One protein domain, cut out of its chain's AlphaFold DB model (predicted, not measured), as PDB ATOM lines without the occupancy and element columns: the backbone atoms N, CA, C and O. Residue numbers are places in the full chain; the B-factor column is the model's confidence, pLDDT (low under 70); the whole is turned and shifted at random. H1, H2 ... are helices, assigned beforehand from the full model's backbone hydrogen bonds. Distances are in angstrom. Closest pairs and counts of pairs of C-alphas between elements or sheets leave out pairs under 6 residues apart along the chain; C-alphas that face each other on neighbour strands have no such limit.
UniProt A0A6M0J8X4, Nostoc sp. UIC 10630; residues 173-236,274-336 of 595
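This is residues 173 to 236 and 274 to 336 of the 595 residues of a protein of Nostoc sp. UIC 10630 (UniProt A0A6M0J8X4). Two long helical hairpins, H1 with H2 and H3 with H4, make a loose L: they meet near their turns, where the start of H2 comes to the end of H3, and their other ends spread apart. The far end of H4, residues 331 to 336, sticks out free. The printed part has 127 residues with four named helices, H1 to H4 in chain order, and no named strand; the class is all helix. It is loose, with a radius of gyration of the C-alphas of 19.2 A, and spans 55 by 49 by 29 A.

Begin with H1, residues 173 to 198, which touches H2, residues 202 to 236, at a shallow tilt of 23 degrees, opposite ways; their closest C-alphas, of Gln 185 and Leu 219, are 5.9 A apart. With residues 203 to 204 alone, H2 only just touches H3, residues 274 to 297, with 3 pairs of C-alphas within 8 A. Look there at Arg 204 and Ser 294, the closest C-alphas at 7.4 A; the lines of H2 and H3 are about perpendicular, at 76 degrees. H3 touches H4, residues 302 to 336, at a shallow tilt of 20 degrees, opposite ways, closest at the C-alphas of Leu 289 and Ala 312, 5.9 A. H1 is apart from H3 and H4, and H2 is apart from H4. Every O i to N i+4 pair is within hydrogen-bond range in H3, against 21 of 22 in H1, 27 of 31 in H2 and 26 of 31 in H4.

Find C-alpha 173 at (-29.837, 0.796, -43.798); from there H1 runs 38.4 A to residue 198. H2 runs 51.1 A from C-alpha 202 at (-46.827, 38.930, -53.439) to residue 236. H3 covers 35.0 A, and H4 runs 51.0 A to C-alpha 336 at (-58.169, 9.609, -22.114).

The C-alphas farthest apart, of Ala 236 and Ser 301, are 57.1 A from each other. Residues 237 to 273 are not printed, and C-alphas 236 and 274 are 54.5 A apart across this cut. The links H1 to H2 and H3 to H4 are tight. Mean pLDDT of the printed part is 70.5; 42 residues are under 70, among them 233 to 236, 274 to 279 and 329 to 336.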
ATOM      1  N   SER A 173     -29.794  -0.243 -44.843       67.38
ATOM      2  CA  SER A 173     -29.837   0.796 -43.798       67.38
ATOM      3  C   SER A 173     -29.739   2.227 -44.352       67.38
ATOM      4  O   SER A 173     -30.265   3.165 -43.743       67.38
ATOM      5  N   GLU A 174     -29.052   2.412 -45.479       71.31
ATOM      6  CA  GLU A 174     -28.931   3.692 -46.181       71.31
ATOM      7  C   GLU A 174     -30.225   4.034 -46.940       71.31
ATOM      8  O   GLU A 174     -30.737   5.145 -46.782       71.31
ATOM      9  N   LYS A 175     -30.833   3.059 -47.637       72.50
ATOM     10  CA  LYS A 175     -32.185   3.164 -48.215       72.50
ATOM     11  C   LYS A 175     -33.213   3.545 -47.149       72.50
ATOM     12  O   LYS A 175     -33.886   4.561 -47.297       72.50
ATOM     13  N   ASP A 176     -33.257   2.809 -46.038       63.84
ATOM     14  CA  ASP A 176     -34.150   3.058 -44.897       63.84
ATOM     15  C   ASP A 176     -34.037   4.501 -44.368       63.84
ATOM     16  O   ASP A 176     -35.000   5.066 -43.849       63.84
ATOM     17  N   SER A 177     -32.846   5.100 -44.458       74.62
ATOM     18  CA  SER A 177     -32.574   6.470 -44.010       74.62
ATOM     19  C   SER A 177     -32.981   7.514 -45.056       74.62
ATOM     20  O   SER A 177     -33.547   8.553 -44.707       74.62
ATOM     21  N   LEU A 178     -32.739   7.230 -46.339       66.88
ATOM     22  CA  LEU A 178     -33.118   8.085 -47.464       66.88
ATOM     23  C   LEU A 178     -34.629   8.102 -47.716       66.88
ATOM     24  O   LEU A 178     -35.158   9.167 -48.014       66.88
ATOM     25  N   GLU A 179     -35.344   6.990 -47.526       63.66
ATOM     26  CA  GLU A 179     -36.812   6.955 -47.602       63.66
ATOM     27  C   GLU A 179     -37.428   7.887 -46.555       63.66
ATOM     28  O   GLU A 179     -38.248   8.743 -46.883       63.66
ATOM     29  N   LYS A 180     -36.966   7.806 -45.300       70.88
ATOM     30  CA  LYS A 180     -37.434   8.677 -44.209       70.88
ATOM     31  C   LYS A 180     -37.126  10.155 -44.486       70.88
ATOM     32  O   LYS A 180     -37.962  11.014 -44.197       70.88
ATOM     33  N   ALA A 181     -35.971  10.455 -45.086       71.06
ATOM     34  CA  ALA A 181     -35.642  11.802 -45.545       71.06
ATOM     35  C   ALA A 181     -36.563  12.260 -46.693       71.06
ATOM     36  O   ALA A 181     -37.086  13.371 -46.643       71.06
ATOM     37  N   TYR A 182     -36.816  11.404 -47.684       70.19
ATOM     38  CA  TYR A 182     -37.692  11.676 -48.826       70.19
ATOM     39  C   TYR A 182     -39.147  11.915 -48.394       70.19
ATOM     40  O   TYR A 182     -39.767  12.870 -48.854       70.19
ATOM     41  N   THR A 183     -39.684  11.129 -47.452       67.06
ATOM     42  CA  THR A 183     -41.024  11.339 -46.871       67.06
ATOM     43  C   THR A 183     -41.125  12.660 -46.104       67.06
ATOM     44  O   THR A 183     -42.101  13.392 -46.257       67.06
ATOM     45  N   LEU A 184     -40.116  13.009 -45.296       73.19
ATOM     46  CA  LEU A 184     -40.091  14.296 -44.593       73.19
ATOM     47  C   LEU A 184     -40.006  15.474 -45.582       73.19
ATOM     48  O   LEU A 184     -40.662  16.502 -45.401       73.19
ATOM     49  N   GLN A 185     -39.227  15.305 -46.649       72.31
ATOM     50  CA  GLN A 185     -39.014  16.312 -47.680       72.31
ATOM     51  C   GLN A 185     -40.241  16.501 -48.586       72.31
ATOM     52  O   GLN A 185     -40.590  17.636 -48.917       72.31
ATOM     53  N   SER A 186     -40.955  15.430 -48.942       63.97
ATOM     54  CA  SER A 186     -42.191  15.529 -49.728       63.97
ATOM     55  C   SER A 186     -43.318  16.185 -48.927       63.97
ATOM     56  O   SER A 186     -44.057  17.001 -49.477       63.97
ATOM     57  N   GLN A 187     -43.388  15.942 -47.612       69.75
ATOM     58  CA  GLN A 187     -44.326  16.636 -46.726       69.75
ATOM     59  C   GLN A 187     -44.040  18.146 -46.635       69.75
ATOM     60  O   GLN A 187     -44.982  18.939 -46.660       69.75
ATOM     61  N   LYS A 188     -42.768  18.576 -46.587       76.94
ATOM     62  CA  LYS A 188     -42.404  20.006 -46.688       76.94
ATOM     63  C   LYS A 188     -42.883  20.621 -48.004       76.94
ATOM     64  O   LYS A 188     -43.527  21.665 -47.987       76.94
ATOM     65  N   VAL A 189     -42.596  19.967 -49.133       73.31
ATOM     66  CA  VAL A 189     -43.007  20.414 -50.478       73.31
ATOM     67  C   VAL A 189     -44.534  20.523 -50.577       73.31
ATOM     68  O   VAL A 189     -45.046  21.525 -51.075       73.31
ATOM     69  N   ALA A 190     -45.277  19.554 -50.038       64.50
ATOM     70  CA  ALA A 190     -46.737  19.609 -49.962       64.50
ATOM     71  C   ALA A 190     -47.233  20.792 -49.107       64.50
ATOM     72  O   ALA A 190     -48.103  21.545 -49.547       64.50
ATOM     73  N   ASN A 191     -46.645  21.007 -47.925       74.38
ATOM     74  CA  ASN A 191     -47.003  22.117 -47.039       74.38
ATOM     75  C   ASN A 191     -46.724  23.485 -47.691       74.38
ATOM     76  O   ASN A 191     -47.570  24.376 -47.619       74.38
ATOM     77  N   LEU A 192     -45.584  23.644 -48.374       72.56
ATOM     78  CA  LEU A 192     -45.229  24.867 -49.108       72.56
ATOM     79  C   LEU A 192     -46.170  25.126 -50.291       72.56
ATOM     80  O   LEU A 192     -46.599  26.260 -50.488       72.56
ATOM     81  N   ARG A 193     -46.566  24.087 -51.041       71.56
ATOM     82  CA  ARG A 193     -47.576  24.208 -52.109       71.56
ATOM     83  C   ARG A 193     -48.937  24.656 -51.566       71.56
ATOM     84  O   ARG A 193     -49.582  25.498 -52.184       71.56
ATOM     85  N   ILE A 194     -49.358  24.151 -50.402       67.81
ATOM     86  CA  ILE A 194     -50.594  24.595 -49.733       67.81
ATOM     87  C   ILE A 194     -50.468  26.059 -49.283       67.81
ATOM     88  O   ILE A 194     -51.360  26.857 -49.576       67.81
ATOM     89  N   ALA A 195     -49.352  26.436 -48.649       71.69
ATOM     90  CA  ALA A 195     -49.074  27.816 -48.246       71.69
ATOM     91  C   ALA A 195     -49.108  28.786 -49.443       71.69
ATOM     92  O   ALA A 195     -49.721  29.848 -49.366       71.69
ATOM     93  N   LEU A 196     -48.540  28.394 -50.587       72.62
ATOM     94  CA  LEU A 196     -48.500  29.199 -51.812       72.62
ATOM     95  C   LEU A 196     -49.884  29.452 -52.445       72.62
ATOM     96  O   LEU A 196     -50.079  30.463 -53.132       72.62
ATOM     97  N   VAL A 197     -50.841  28.541 -52.230       71.19
ATOM     98  CA  VAL A 197     -52.231  28.662 -52.706       71.19
ATOM     99  C   VAL A 197     -53.056  29.607 -51.827       71.19
ATOM    100  O   VAL A 197     -53.925  30.301 -52.352       71.19
ATOM    101  N   ILE A 198     -52.782  29.662 -50.518       68.25
ATOM    102  CA  ILE A 198     -53.504  30.528 -49.567       68.25
ATOM    103  C   ILE A 198     -52.832  31.888 -49.328       68.25
ATOM    104  O   ILE A 198     -53.488  32.802 -48.832       68.25
ATOM    105  N   GLU A 199     -51.549  32.044 -49.669       78.62
ATOM    106  CA  GLU A 199     -50.833  33.312 -49.521       78.62
ATOM    107  C   GLU A 199     -51.300  34.347 -50.561       78.62
ATOM    108  O   GLU A 199     -51.404  34.080 -51.764       78.62
ATOM    109  N   THR A 200     -51.574  35.550 -50.059       70.12
ATOM    110  CA  THR A 200     -52.107  36.700 -50.799       70.12
ATOM    111  C   THR A 200     -51.109  37.854 -50.897       70.12
ATOM    112  O   THR A 200     -51.263  38.700 -51.778       70.12
ATOM    113  N   ASP A 201     -50.062  37.876 -50.064       84.00
ATOM    114  CA  ASP A 201     -48.939  38.800 -50.218       84.00
ATOM    115  C   ASP A 201     -47.975  38.338 -51.325       84.00
ATOM    116  O   ASP A 201     -47.491  37.206 -51.331       84.00
ATOM    117  N   VAL A 202     -47.658  39.236 -52.260       75.06
ATOM    118  CA  VAL A 202     -46.827  38.930 -53.439       75.06
ATOM    119  C   VAL A 202     -45.363  38.650 -53.066       75.06
ATOM    120  O   VAL A 202     -44.713  37.830 -53.714       75.06
ATOM    121  N   SER A 203     -44.845  39.281 -52.012       73.81
ATOM    122  CA  SER A 203     -43.444  39.158 -51.583       73.81
ATOM    123  C   SER A 203     -43.203  37.833 -50.863       73.81
ATOM    124  O   SER A 203     -42.203  37.161 -51.124       73.81
ATOM    125  N   ARG A 204     -44.146  37.416 -50.012       71.81
ATOM    126  CA  ARG A 204     -44.148  36.081 -49.399       71.81
ATOM    127  C   ARG A 204     -44.451  34.984 -50.406       71.81
ATOM    128  O   ARG A 204     -43.826  33.932 -50.354       71.81
ATOM    129  N   LYS A 205     -45.358  35.220 -51.359       71.31
ATOM    130  CA  LYS A 205     -45.624  34.270 -52.447       71.31
ATOM    131  C   LYS A 205     -44.350  33.983 -53.255       71.31
ATOM    132  O   LYS A 205     -44.029  32.822 -53.479       71.31
ATOM    133  N   PHE A 206     -43.566  35.016 -53.570       76.25
ATOM    134  CA  PHE A 206     -42.260  34.870 -54.221       76.25
ATOM    135  C   PHE A 206     -41.215  34.142 -53.346       76.25
ATOM    136  O   PHE A 206     -40.453  33.323 -53.858       76.25
ATOM    137  N   GLN A 207     -41.195  34.370 -52.024       74.62
ATOM    138  CA  GLN A 207     -40.373  33.578 -51.091       74.62
ATOM    139  C   GLN A 207     -40.774  32.101 -51.078       74.62
ATOM    140  O   GLN A 207     -39.910  31.239 -51.232       74.62
ATOM    141  N   HIS A 208     -42.067  31.802 -50.939       74.38
ATOM    142  CA  HIS A 208     -42.583  30.436 -50.973       74.38
ATOM    143  C   HIS A 208     -42.298  29.761 -52.325       74.38
ATOM    144  O   HIS A 208     -41.967  28.582 -52.336       74.38
ATOM    145  N   GLU A 209     -42.334  30.486 -53.449       78.56
ATOM    146  CA  GLU A 209     -41.906  29.990 -54.768       78.56
ATOM    147  C   GLU A 209     -40.409  29.636 -54.814       78.56
ATOM    148  O   GLU A 209     -40.059  28.549 -55.279       78.56
ATOM    149  N   GLN A 210     -39.516  30.490 -54.300       83.56
ATOM    150  CA  GLN A 210     -38.078  30.180 -54.248       83.56
ATOM    151  C   GLN A 210     -37.759  29.026 -53.286       83.56
ATOM    152  O   GLN A 210     -36.980  28.130 -53.623       83.56
ATOM    153  N   GLN A 211     -38.385  29.009 -52.106       83.94
ATOM    154  CA  GLN A 211     -38.208  27.934 -51.135       83.94
ATOM    155  C   GLN A 211     -38.735  26.608 -51.693       83.94
ATOM    156  O   GLN A 211     -38.030  25.602 -51.614       83.94
ATOM    157  N   LEU A 212     -39.909  26.615 -52.334       83.88
ATOM    158  CA  LEU A 212     -40.475  25.447 -53.002       83.88
ATOM    159  C   LEU A 212     -39.516  24.894 -54.063       83.88
ATOM    160  O   LEU A 212     -39.226  23.706 -54.030       83.88
ATOM    161  N   GLN A 213     -38.936  25.740 -54.923       82.25
ATOM    162  CA  GLN A 213     -37.940  25.303 -55.915       82.25
ATOM    163  C   GLN A 213     -36.697  24.659 -55.273       82.25
ATOM    164  O   GLN A 213     -36.165  23.680 -55.800       82.25
ATOM    165  N   SER A 214     -36.229  25.168 -54.126       80.88
ATOM    166  CA  SER A 214     -35.077  24.590 -53.413       80.88
ATOM    167  C   SER A 214     -35.401  23.263 -52.708       80.88
ATOM    168  O   SER A 214     -34.601  22.321 -52.742       80.88
ATOM    169  N   GLU A 215     -36.597  23.145 -52.131       82.62
ATOM    170  CA  GLU A 215     -37.042  21.944 -51.421       82.62
ATOM    171  C   GLU A 215     -37.478  20.844 -52.417       82.62
ATOM    172  O   GLU A 215     -37.215  19.668 -52.171       82.62
ATOM    173  N   GLU A 216     -38.036  21.201 -53.582       77.81
ATOM    174  CA  GLU A 216     -38.318  20.288 -54.704       77.81
ATOM    175  C   GLU A 216     -37.036  19.770 -55.365       77.81
ATOM    176  O   GLU A 216     -36.935  18.579 -55.665       77.81
ATOM    177  N   ARG A 217     -36.017  20.624 -55.530       84.69
ATOM    178  CA  ARG A 217     -34.687  20.183 -55.970       84.69
ATOM    179  C   ARG A 217     -34.095  19.164 -54.997       84.69
ATOM    180  O   ARG A 217     -33.616  18.119 -55.425       84.69
ATOM    181  N   THR A 218     -34.176  19.446 -53.699       79.56
ATOM    182  CA  THR A 218     -33.689  18.542 -52.646       79.56
ATOM    183  C   THR A 218     -34.480  17.229 -52.613       79.56
ATOM    184  O   THR A 218     -33.892  16.168 -52.421       79.56
ATOM    185  N   LEU A 219     -35.793  17.271 -52.874       73.12
ATOM    186  CA  LEU A 219     -36.627  16.076 -53.020       73.12
ATOM    187  C   LEU A 219     -36.181  15.216 -54.211       73.12
ATOM    188  O   LEU A 219     -36.040  14.002 -54.068       73.12
ATOM    189  N   LYS A 220     -35.894  15.839 -55.362       79.00
ATOM    190  CA  LYS A 220     -35.356  15.129 -56.527       79.00
ATOM    191  C   LYS A 220     -33.986  14.514 -56.231       79.00
ATOM    192  O   LYS A 220     -33.791  13.331 -56.476       79.00
ATOM    193  N   GLU A 221     -33.069  15.273 -55.633       83.12
ATOM    194  CA  GLU A 221     -31.733  14.787 -55.255       83.12
ATOM    195  C   GLU A 221     -31.761  13.695 -54.159       83.12
ATOM    196  O   GLU A 221     -30.718  13.108 -53.863       83.12
ATOM    197  N   LEU A 222     -32.913  13.423 -53.529       70.69
ATOM    198  CA  LEU A 222     -33.151  12.251 -52.675       70.69
ATOM    199  C   LEU A 222     -33.738  11.071 -53.467       70.69
ATOM    200  O   LEU A 222     -33.305   9.944 -53.248       70.69
ATOM    201  N   GLY A 223     -34.653  11.323 -54.412       70.06
ATOM    202  CA  GLY A 223     -35.162  10.309 -55.347       70.06
ATOM    203  C   GLY A 223     -34.049   9.701 -56.206       70.06
ATOM    204  O   GLY A 223     -33.822   8.498 -56.143       70.06
ATOM    205  N   ASP A 224     -33.246  10.548 -56.865       79.56
ATOM    206  CA  ASP A 224     -32.093  10.139 -57.686       79.56
ATOM    207  C   ASP A 224     -31.084   9.257 -56.891       79.56
ATOM    208  O   ASP A 224     -30.340   8.468 -57.476       79.56
ATOM    209  N   LYS A 225     -31.041   9.374 -55.550       76.88
ATOM    210  CA  LYS A 225     -30.206   8.543 -54.655       76.88
ATOM    211  C   LYS A 225     -30.876   7.235 -54.237       76.88
ATOM    212  O   LYS A 225     -30.171   6.240 -54.082       76.88
ATOM    213  N   LEU A 226     -32.195   7.228 -54.045       68.44
ATOM    214  CA  LEU A 226     -32.956   6.008 -53.764       68.44
ATOM    215  C   LEU A 226     -32.879   5.056 -54.960       68.44
ATOM    216  O   LEU A 226     -32.440   3.921 -54.784       68.44
ATOM    217  N   ASP A 227     -33.150   5.551 -56.169       70.31
ATOM    218  CA  ASP A 227     -33.037   4.787 -57.419       70.31
ATOM    219  C   ASP A 227     -31.634   4.169 -57.578       70.31
ATOM    220  O   ASP A 227     -31.482   2.995 -57.922       70.31
ATOM    221  N   ALA A 228     -30.585   4.938 -57.259       77.69
ATOM    222  CA  ALA A 228     -29.195   4.489 -57.328       77.69
ATOM    223  C   ALA A 228     -28.815   3.432 -56.270       77.69
ATOM    224  O   ALA A 228     -27.832   2.711 -56.462       77.69
ATOM    225  N   ILE A 229     -29.556   3.315 -55.161       70.56
ATOM    226  CA  ILE A 229     -29.382   2.240 -54.171       70.56
ATOM    227  C   ILE A 229     -30.251   1.030 -54.518       70.56
ATOM    228  O   ILE A 229     -29.769  -0.097 -54.413       70.56
ATOM    229  N   GLU A 230     -31.481   1.227 -54.998       68.38
ATOM    230  CA  GLU A 230     -32.326   0.125 -55.471       68.38
ATOM    231  C   GLU A 230     -31.671  -0.623 -56.637       68.38
ATOM    232  O   GLU A 230     -31.589  -1.849 -56.594       68.38
ATOM    233  N   GLN A 231     -31.072   0.085 -57.601       71.81
ATOM    234  CA  GLN A 231     -30.281  -0.536 -58.674       71.81
ATOM    235  C   GLN A 231     -29.069  -1.325 -58.145       71.81
ATOM    236  O   GLN A 231     -28.705  -2.348 -58.721       71.81
ATOM    237  N   GLN A 232     -28.446  -0.899 -57.039       73.88
ATOM    238  CA  GLN A 232     -27.324  -1.624 -56.424       73.88
ATOM    239  C   GLN A 232     -27.757  -2.863 -55.631       73.88
ATOM    240  O   GLN A 232     -26.994  -3.827 -55.584       73.88
ATOM    241  N   LEU A 233     -28.945  -2.844 -55.022       63.09
ATOM    242  CA  LEU A 233     -29.541  -4.000 -54.345       63.09
ATOM    243  C   LEU A 233     -30.057  -5.021 -55.369       63.09
ATOM    244  O   LEU A 233     -29.705  -6.192 -55.303       63.09
ATOM    245  N   GLN A 234     -30.774  -4.566 -56.397       56.97
ATOM    246  CA  GLN A 234     -31.293  -5.418 -57.469       56.97
ATOM    247  C   GLN A 234     -30.170  -6.049 -58.319       56.97
ATOM    248  O   GLN A 234     -30.327  -7.145 -58.858       56.97
ATOM    249  N   ALA A 235     -29.001  -5.404 -58.411       56.41
ATOM    250  CA  ALA A 235     -27.794  -6.003 -58.985       56.41
ATOM    251  C   ALA A 235     -27.142  -7.077 -58.087       56.41
ATOM    252  O   ALA A 235     -26.348  -7.869 -58.592       56.41
ATOM    253  N   ALA A 236     -27.456  -7.115 -56.786       52.69
ATOM    254  CA  ALA A 236     -27.007  -8.158 -55.866       52.69
ATOM    255  C   ALA A 236     -27.973  -9.357 -55.852       52.69
ATOM    256  O   ALA A 236     -27.508 -10.484 -56.018       52.69
ATOM    257  N   ARG A 274     -56.683  24.055 -22.179       52.94
ATOM    258  CA  ARG A 274     -55.222  24.219 -22.294       52.94
ATOM    259  C   ARG A 274     -54.743  24.058 -23.733       52.94
ATOM    260  O   ARG A 274     -53.894  24.834 -24.162       52.94
ATOM    261  N   LYS A 275     -55.306  23.105 -24.485       59.25
ATOM    262  CA  LYS A 275     -54.967  22.902 -25.901       59.25
ATOM    263  C   LYS A 275     -55.311  24.144 -26.733       59.25
ATOM    264  O   LYS A 275     -54.433  24.683 -27.401       59.25
ATOM    265  N   ASP A 276     -56.516  24.693 -26.568       59.03
ATOM    266  CA  ASP A 276     -56.947  25.961 -27.181       59.03
ATOM    267  C   ASP A 276     -56.033  27.147 -26.828       59.03
ATOM    268  O   ASP A 276     -55.771  28.013 -27.664       59.03
ATOM    269  N   PHE A 277     -55.557  27.212 -25.580       67.06
ATOM    270  CA  PHE A 277     -54.687  28.284 -25.094       67.06
ATOM    271  C   PHE A 277     -53.281  28.235 -25.713       67.06
ATOM    272  O   PHE A 277     -52.711  29.284 -26.022       67.06
ATOM    273  N   TYR A 278     -52.726  27.041 -25.935       63.22
ATOM    274  CA  TYR A 278     -51.446  26.896 -26.632       63.22
ATOM    275  C   TYR A 278     -51.587  27.083 -28.148       63.22
ATOM    276  O   TYR A 278     -50.777  27.801 -28.727       63.22
ATOM    277  N   LEU A 279     -52.651  26.566 -28.775       60.34
ATOM    278  CA  LEU A 279     -52.931  26.789 -30.203       60.34
ATOM    279  C   LEU A 279     -53.078  28.283 -30.541       60.34
ATOM    280  O   LEU A 279     -52.516  28.751 -31.529       60.34
ATOM    281  N   LYS A 280     -53.767  29.064 -29.695       73.19
ATOM    282  CA  LYS A 280     -53.901  30.524 -29.878       73.19
ATOM    283  C   LYS A 280     -52.568  31.265 -29.744       73.19
ATOM    284  O   LYS A 280     -52.321  32.194 -30.507       73.19
ATOM    285  N   GLN A 281     -51.694  30.848 -28.825       71.88
ATOM    286  CA  GLN A 281     -50.349  31.427 -28.702       71.88
ATOM    287  C   GLN A 281     -49.434  31.039 -29.866       71.88
ATOM    288  O   GLN A 281     -48.677  31.885 -30.331       71.88
ATOM    289  N   LEU A 282     -49.522  29.805 -30.365       68.44
ATOM    290  CA  LEU A 282     -48.747  29.353 -31.520       68.44
ATOM    291  C   LEU A 282     -49.167  30.113 -32.787       68.44
ATOM    292  O   LEU A 282     -48.317  30.675 -33.469       68.44
ATOM    293  N   ALA A 283     -50.472  30.270 -33.028       67.44
ATOM    294  CA  ALA A 283     -50.983  31.126 -34.101       67.44
ATOM    295  C   ALA A 283     -50.516  32.591 -33.963       67.44
ATOM    296  O   ALA A 283     -50.127  33.210 -34.952       67.44
ATOM    297  N   GLN A 284     -50.492  33.145 -32.743       79.12
ATOM    298  CA  GLN A 284     -49.945  34.483 -32.505       79.12
ATOM    299  C   GLN A 284     -48.443  34.557 -32.836       79.12
ATOM    300  O   GLN A 284     -48.017  35.502 -33.496       79.12
ATOM    301  N   LYS A 285     -47.637  33.576 -32.412       76.38
ATOM    302  CA  LYS A 285     -46.184  33.580 -32.642       76.38
ATOM    303  C   LYS A 285     -45.807  33.347 -34.101       76.38
ATOM    304  O   LYS A 285     -44.897  34.014 -34.576       76.38
ATOM    305  N   ASN A 286     -46.560  32.531 -34.833       68.12
ATOM    306  CA  ASN A 286     -46.395  32.386 -36.281       68.12
ATOM    307  C   ASN A 286     -46.696  33.710 -37.014       68.12
ATOM    308  O   ASN A 286     -45.957  34.095 -37.915       68.12
ATOM    309  N   ASN A 287     -47.719  34.457 -36.582       77.94
ATOM    310  CA  ASN A 287     -48.017  35.786 -37.132       77.94
ATOM    311  C   ASN A 287     -46.943  36.836 -36.783       77.94
ATOM    312  O   ASN A 287     -46.647  37.697 -37.610       77.94
ATOM    313  N   GLU A 288     -46.352  36.779 -35.584       80.12
ATOM    314  CA  GLU A 288     -45.217  37.638 -35.208       80.12
ATOM    315  C   GLU A 288     -43.954  37.305 -36.024       80.12
ATOM    316  O   GLU A 288     -43.295  38.221 -36.514       80.12
ATOM    317  N   LEU A 289     -43.648  36.017 -36.230       74.44
ATOM    318  CA  LEU A 289     -42.528  35.563 -37.061       74.44
ATOM    319  C   LEU A 289     -42.674  36.061 -38.506       74.44
ATOM    320  O   LEU A 289     -41.792  36.754 -39.008       74.44
ATOM    321  N   ALA A 290     -43.830  35.818 -39.127       73.12
ATOM    322  CA  ALA A 290     -44.098  36.216 -40.507       73.12
ATOM    323  C   ALA A 290     -44.100  37.747 -40.717       73.12
ATOM    324  O   ALA A 290     -43.951  38.233 -41.844       73.12
ATOM    325  N   ALA A 291     -44.281  38.537 -39.652       78.06
ATOM    326  CA  ALA A 291     -44.104  39.989 -39.689       78.06
ATOM    327  C   ALA A 291     -42.617  40.397 -39.680       78.06
ATOM    328  O   ALA A 291     -42.246  41.342 -40.375       78.06
ATOM    329  N   ILE A 292     -41.762  39.673 -38.950       77.62
ATOM    330  CA  ILE A 292     -40.303  39.878 -38.940       77.62
ATOM    331  C   ILE A 292     -39.676  39.415 -40.261       77.62
ATOM    332  O   ILE A 292     -38.842  40.123 -40.816       77.62
ATOM    333  N   GLU A 293     -40.123  38.292 -40.825       73.25
ATOM    334  CA  GLU A 293     -39.683  37.800 -42.141       73.25
ATOM    335  C   GLU A 293     -39.991  38.812 -43.260       73.25
ATOM    336  O   GLU A 293     -39.138  39.098 -44.099       73.25
ATOM    337  N   SER A 294     -41.166  39.449 -43.215       75.81
ATOM    338  CA  SER A 294     -41.526  40.543 -44.129       75.81
ATOM    339  C   SER A 294     -40.664  41.803 -43.923       75.81
ATOM    340  O   SER A 294     -40.324  42.487 -44.889       75.81
ATOM    341  N   GLN A 295     -40.238  42.099 -42.689       80.06
ATOM    342  CA  GLN A 295     -39.295  43.192 -42.412       80.06
ATOM    343  C   GLN A 295     -37.870  42.869 -42.889       80.06
ATOM    344  O   GLN A 295     -37.182  43.762 -43.387       80.06
ATOM    345  N   LEU A 296     -37.443  41.605 -42.810       72.50
ATOM    346  CA  LEU A 296     -36.174  41.130 -43.371       72.50
ATOM    347  C   LEU A 296     -36.132  41.320 -44.894       72.50
ATOM    348  O   LEU A 296     -35.156  41.877 -45.392       72.50
ATOM    349  N   GLN A 297     -37.211  40.993 -45.623       67.44
ATOM    350  CA  GLN A 297     -37.302  41.253 -47.073       67.44
ATOM    351  C   GLN A 297     -37.083  42.729 -47.459       67.44
ATOM    352  O   GLN A 297     -36.609  43.011 -48.558       67.44
ATOM    353  N   GLY A 298     -37.451  43.671 -46.584       67.88
ATOM    354  CA  GLY A 298     -37.342  45.112 -46.831       67.88
ATOM    355  C   GLY A 298     -36.068  45.780 -46.299       67.88
ATOM    356  O   GLY A 298     -35.903  46.988 -46.481       67.88
ATOM    357  N   THR A 299     -35.182  45.050 -45.614       70.50
ATOM    358  CA  THR A 299     -34.075  45.653 -44.854       70.50
ATOM    359  C   THR A 299     -32.768  45.688 -45.649       70.50
ATOM    360  O   THR A 299     -32.178  44.663 -45.957       70.50
ATOM    361  N   LEU A 300     -32.264  46.899 -45.917       59.12
ATOM    362  CA  LEU A 300     -30.975  47.150 -46.591       59.12
ATOM    363  C   LEU A 300     -29.808  47.416 -45.611       59.12
ATOM    364  O   LEU A 300     -28.732  47.851 -46.020       59.12
ATOM    365  N   SER A 301     -30.025  47.215 -44.307       75.62
ATOM    366  CA  SER A 301     -29.063  47.499 -43.235       75.62
ATOM    367  C   SER A 301     -28.643  46.206 -42.541       75.62
ATOM    368  O   SER A 301     -29.401  45.660 -41.743       75.62
ATOM    369  N   ALA A 302     -27.406  45.760 -42.775       65.19
ATOM    370  CA  ALA A 302     -26.858  44.536 -42.177       65.19
ATOM    371  C   ALA A 302     -26.860  44.543 -40.629       65.19
ATOM    372  O   ALA A 302     -26.851  43.495 -39.992       65.19
ATOM    373  N   VAL A 303     -26.892  45.726 -40.000       70.19
ATOM    374  CA  VAL A 303     -26.984  45.870 -38.533       70.19
ATOM    375  C   VAL A 303     -28.406  45.621 -38.022       70.19
ATOM    376  O   VAL A 303     -28.579  45.211 -36.876       70.19
ATOM    377  N   ASP A 304     -29.423  45.868 -38.844       70.88
ATOM    378  CA  ASP A 304     -30.832  45.697 -38.482       70.88
ATOM    379  C   ASP A 304     -31.368  44.336 -38.942       70.88
ATOM    380  O   ASP A 304     -32.078  43.682 -38.185       70.88
ATOM    381  N   GLU A 305     -30.899  43.836 -40.086       70.75
ATOM    382  CA  GLU A 305     -31.040  42.443 -40.531       70.75
ATOM    383  C   GLU A 305     -30.571  41.461 -39.442       70.75
ATOM    384  O   GLU A 305     -31.304  40.559 -39.039       70.75
ATOM    385  N   LEU A 306     -29.387  41.697 -38.865       70.50
ATOM    386  CA  LEU A 306     -28.834  40.861 -37.795       70.50
ATOM    387  C   LEU A 306     -29.665  40.943 -36.496       70.50
ATOM    388  O   LEU A 306     -29.759  39.956 -35.767       70.50
ATOM    389  N   LYS A 307     -30.334  42.070 -36.204       76.25
ATOM    390  CA  LYS A 307     -31.286  42.166 -35.075       76.25
ATOM    391  C   LYS A 307     -32.570  41.390 -35.355       76.25
ATOM    392  O   LYS A 307     -33.038  40.679 -34.470       76.25
ATOM    393  N   LEU A 308     -33.123  41.525 -36.560       73.56
ATOM    394  CA  LEU A 308     -34.353  40.854 -36.977       73.56
ATOM    395  C   LEU A 308     -34.166  39.328 -37.007       73.56
ATOM    396  O   LEU A 308     -35.007  38.617 -36.467       73.56
ATOM    397  N   ASN A 309     -33.028  38.825 -37.499       72.31
ATOM    398  CA  ASN A 309     -32.689  37.396 -37.445       72.31
ATOM    399  C   ASN A 309     -32.620  36.868 -35.998       72.31
ATOM    400  O   ASN A 309     -33.277  35.880 -35.676       72.31
ATOM    401  N   ASN A 310     -31.933  37.574 -35.087       75.38
ATOM    402  CA  ASN A 310     -31.917  37.214 -33.657       75.38
ATOM    403  C   ASN A 310     -33.323  37.231 -33.018       75.38
ATOM    404  O   ASN A 310     -33.583  36.495 -32.066       75.38
ATOM    405  N   GLN A 311     -34.241  38.075 -33.502       76.62
ATOM    406  CA  GLN A 311     -35.633  38.083 -33.043       76.62
ATOM    407  C   GLN A 311     -36.445  36.925 -33.642       76.62
ATOM    408  O   GLN A 311     -37.232  36.319 -32.915       76.62
ATOM    409  N   ALA A 312     -36.226  36.576 -34.913       70.44
ATOM    410  CA  ALA A 312     -36.849  35.433 -35.575       70.44
ATOM    411  C   ALA A 312     -36.466  34.106 -34.894       70.44
ATOM    412  O   ALA A 312     -37.357  33.360 -34.489       70.44
ATOM    413  N   GLU A 313     -35.174  33.856 -34.644       73.81
ATOM    414  CA  GLU A 313     -34.698  32.683 -33.883       73.81
ATOM    415  C   GLU A 313     -35.356  32.593 -32.495       73.81
ATOM    416  O   GLU A 313     -35.814  31.532 -32.065       73.81
ATOM    417  N   ASN A 314     -35.487  33.729 -31.804       79.38
ATOM    418  CA  ASN A 314     -36.093  33.803 -30.473       79.38
ATOM    419  C   ASN A 314     -37.624  33.591 -30.469       79.38
ATOM    420  O   ASN A 314     -38.207  33.339 -29.407       79.38
ATOM    421  N   ILE A 315     -38.289  33.712 -31.623       73.19
ATOM    422  CA  ILE A 315     -39.700  33.351 -31.816       73.19
ATOM    423  C   ILE A 315     -39.825  31.888 -32.253       73.19
ATOM    424  O   ILE A 315     -40.659  31.181 -31.690       73.19
ATOM    425  N   LEU A 316     -38.963  31.404 -33.153       66.56
ATOM    426  CA  LEU A 316     -38.887  29.994 -33.558       66.56
ATOM    427  C   LEU A 316     -38.702  29.068 -32.348       66.56
ATOM    428  O   LEU A 316     -39.506  28.159 -32.150       66.56
ATOM    429  N   GLN A 317     -37.757  29.378 -31.455       77.81
ATOM    430  CA  GLN A 317     -37.552  28.622 -30.211       77.81
ATOM    431  C   GLN A 317     -38.823  28.557 -29.336       77.81
ATOM    432  O   GLN A 317     -39.094  27.546 -28.687       77.81
ATOM    433  N   LYS A 318     -39.645  29.617 -29.334       76.94
ATOM    434  CA  LYS A 318     -40.921  29.662 -28.593       76.94
ATOM    435  C   LYS A 318     -42.039  28.884 -29.283       76.94
ATOM    436  O   LYS A 318     -42.933  28.403 -28.590       76.94
ATOM    437  N   ILE A 319     -42.004  28.766 -30.609       70.00
ATOM    438  CA  ILE A 319     -42.922  27.920 -31.381       70.00
ATOM    439  C   ILE A 319     -42.608  26.447 -31.091       70.00
ATOM    440  O   ILE A 319     -43.508  25.720 -30.675       70.00
ATOM    441  N   GLU A 320     -41.337  26.036 -31.156       70.50
ATOM    442  CA  GLU A 320     -40.904  24.679 -30.777       70.50
ATOM    443  C   GLU A 320     -41.297  24.328 -29.331       70.50
ATOM    444  O   GLU A 320     -41.827  23.249 -29.058       70.50
ATOM    445  N   GLU A 321     -41.115  25.269 -28.400       78.69
ATOM    446  CA  GLU A 321     -41.552  25.140 -27.009       78.69
ATOM    447  C   GLU A 321     -43.074  24.991 -26.836       78.69
ATOM    448  O   GLU A 321     -43.513  24.437 -25.824       78.69
ATOM    449  N   LEU A 322     -43.890  25.530 -27.746       69.56
ATOM    450  CA  LEU A 322     -45.352  25.407 -27.725       69.56
ATOM    451  C   LEU A 322     -45.797  24.088 -28.368       69.56
ATOM    452  O   LEU A 322     -46.636  23.394 -27.794       69.56
ATOM    453  N   ASP A 323     -45.179  23.689 -29.481       62.03
ATOM    454  CA  ASP A 323     -45.408  22.391 -30.123       62.03
ATOM    455  C   ASP A 323     -44.990  21.216 -29.232       62.03
ATOM    456  O   ASP A 323     -45.677  20.195 -29.195       62.03
ATOM    457  N   ALA A 324     -43.907  21.348 -28.461       70.19
ATOM    458  CA  ALA A 324     -43.518  20.351 -27.464       70.19
ATOM    459  C   ALA A 324     -44.609  20.167 -26.390       70.19
ATOM    460  O   ALA A 324     -44.975  19.037 -26.068       70.19
ATOM    461  N   LYS A 325     -45.188  21.268 -25.890       75.94
ATOM    462  CA  LYS A 325     -46.268  21.251 -24.883       75.94
ATOM    463  C   LYS A 325     -47.592  20.735 -25.459       75.94
ATOM    464  O   LYS A 325     -48.338  20.056 -24.757       75.94
ATOM    465  N   LEU A 326     -47.875  20.993 -26.739       64.69
ATOM    466  CA  LEU A 326     -49.013  20.400 -27.455       64.69
ATOM    467  C   LEU A 326     -48.834  18.886 -27.646       64.69
ATOM    468  O   LEU A 326     -49.757  18.128 -27.348       64.69
ATOM    469  N   LYS A 327     -47.640  18.427 -28.045       68.12
ATOM    470  CA  LYS A 327     -47.308  16.994 -28.149       68.12
ATOM    471  C   LYS A 327     -47.382  16.288 -26.792       68.12
ATOM    472  O   LYS A 327     -47.873  15.164 -26.729       68.12
ATOM    473  N   GLU A 328     -46.961  16.940 -25.705       70.62
ATOM    474  CA  GLU A 328     -47.106  16.398 -24.349       70.62
ATOM    475  C   GLU A 328     -48.589  16.212 -23.978       70.62
ATOM    476  O   GLU A 328     -48.974  15.123 -23.546       70.62
ATOM    477  N   LEU A 329     -49.444  17.212 -24.236       60.53
ATOM    478  CA  LEU A 329     -50.896  17.083 -24.048       60.53
ATOM    479  C   LEU A 329     -51.494  15.955 -24.905       60.53
ATOM    480  O   LEU A 329     -52.279  15.166 -24.388       60.53
ATOM    481  N   ASP A 330     -51.073  15.801 -26.163       54.25
ATOM    482  CA  ASP A 330     -51.548  14.717 -27.035       54.25
ATOM    483  C   ASP A 330     -51.069  13.325 -26.589       54.25
ATOM    484  O   ASP A 330     -51.771  12.331 -26.791       54.25
ATOM    485  N   THR A 331     -49.910  13.216 -25.930       54.84
ATOM    486  CA  THR A 331     -49.509  11.961 -25.267       54.84
ATOM    487  C   THR A 331     -50.286  11.696 -23.978       54.84
ATOM    488  O   THR A 331     -50.588  10.538 -23.691       54.84
ATOM    489  N   GLN A 332     -50.689  12.737 -23.241       52.53
ATOM    490  CA  GLN A 332     -51.563  12.594 -22.074       52.53
ATOM    491  C   GLN A 332     -52.991  12.193 -22.491       52.53
ATOM    492  O   GLN A 332     -53.547  11.260 -21.908       52.53
ATOM    493  N   ASP A 333     -53.558  12.779 -23.550       45.62
ATOM    494  CA  ASP A 333     -54.907  12.434 -24.029       45.62
ATOM    495  C   ASP A 333     -54.999  11.039 -24.671       45.62
ATOM    496  O   ASP A 333     -56.066  10.423 -24.661       45.62
ATOM    497  N   LYS A 334     -53.884  10.435 -25.106       43.94
ATOM    498  CA  LYS A 334     -53.860   8.994 -25.439       43.94
ATOM    499  C   LYS A 334     -54.267   8.097 -24.257       43.94
ATOM    500  O   LYS A 334     -54.781   7.011 -24.501       43.94
ATOM    501  N   SER A 335     -54.143   8.558 -23.005       41.06
ATOM    502  CA  SER A 335     -54.708   7.869 -21.830       41.06
ATOM    503  C   SER A 335     -56.212   8.139 -21.614       41.06
ATOM    504  O   SER A 335     -56.922   7.276 -21.094       41.06
ATOM    505  N   SER A 336     -56.731   9.283 -22.076       40.69
ATOM    506  CA  SER A 336     -58.169   9.609 -22.114       40.69
ATOM    507  C   SER A 336     -58.934   8.774 -23.155       40.69
ATOM    508  O   SER A 336     -60.119   8.473 -22.984       40.69
TER     509      SER A 336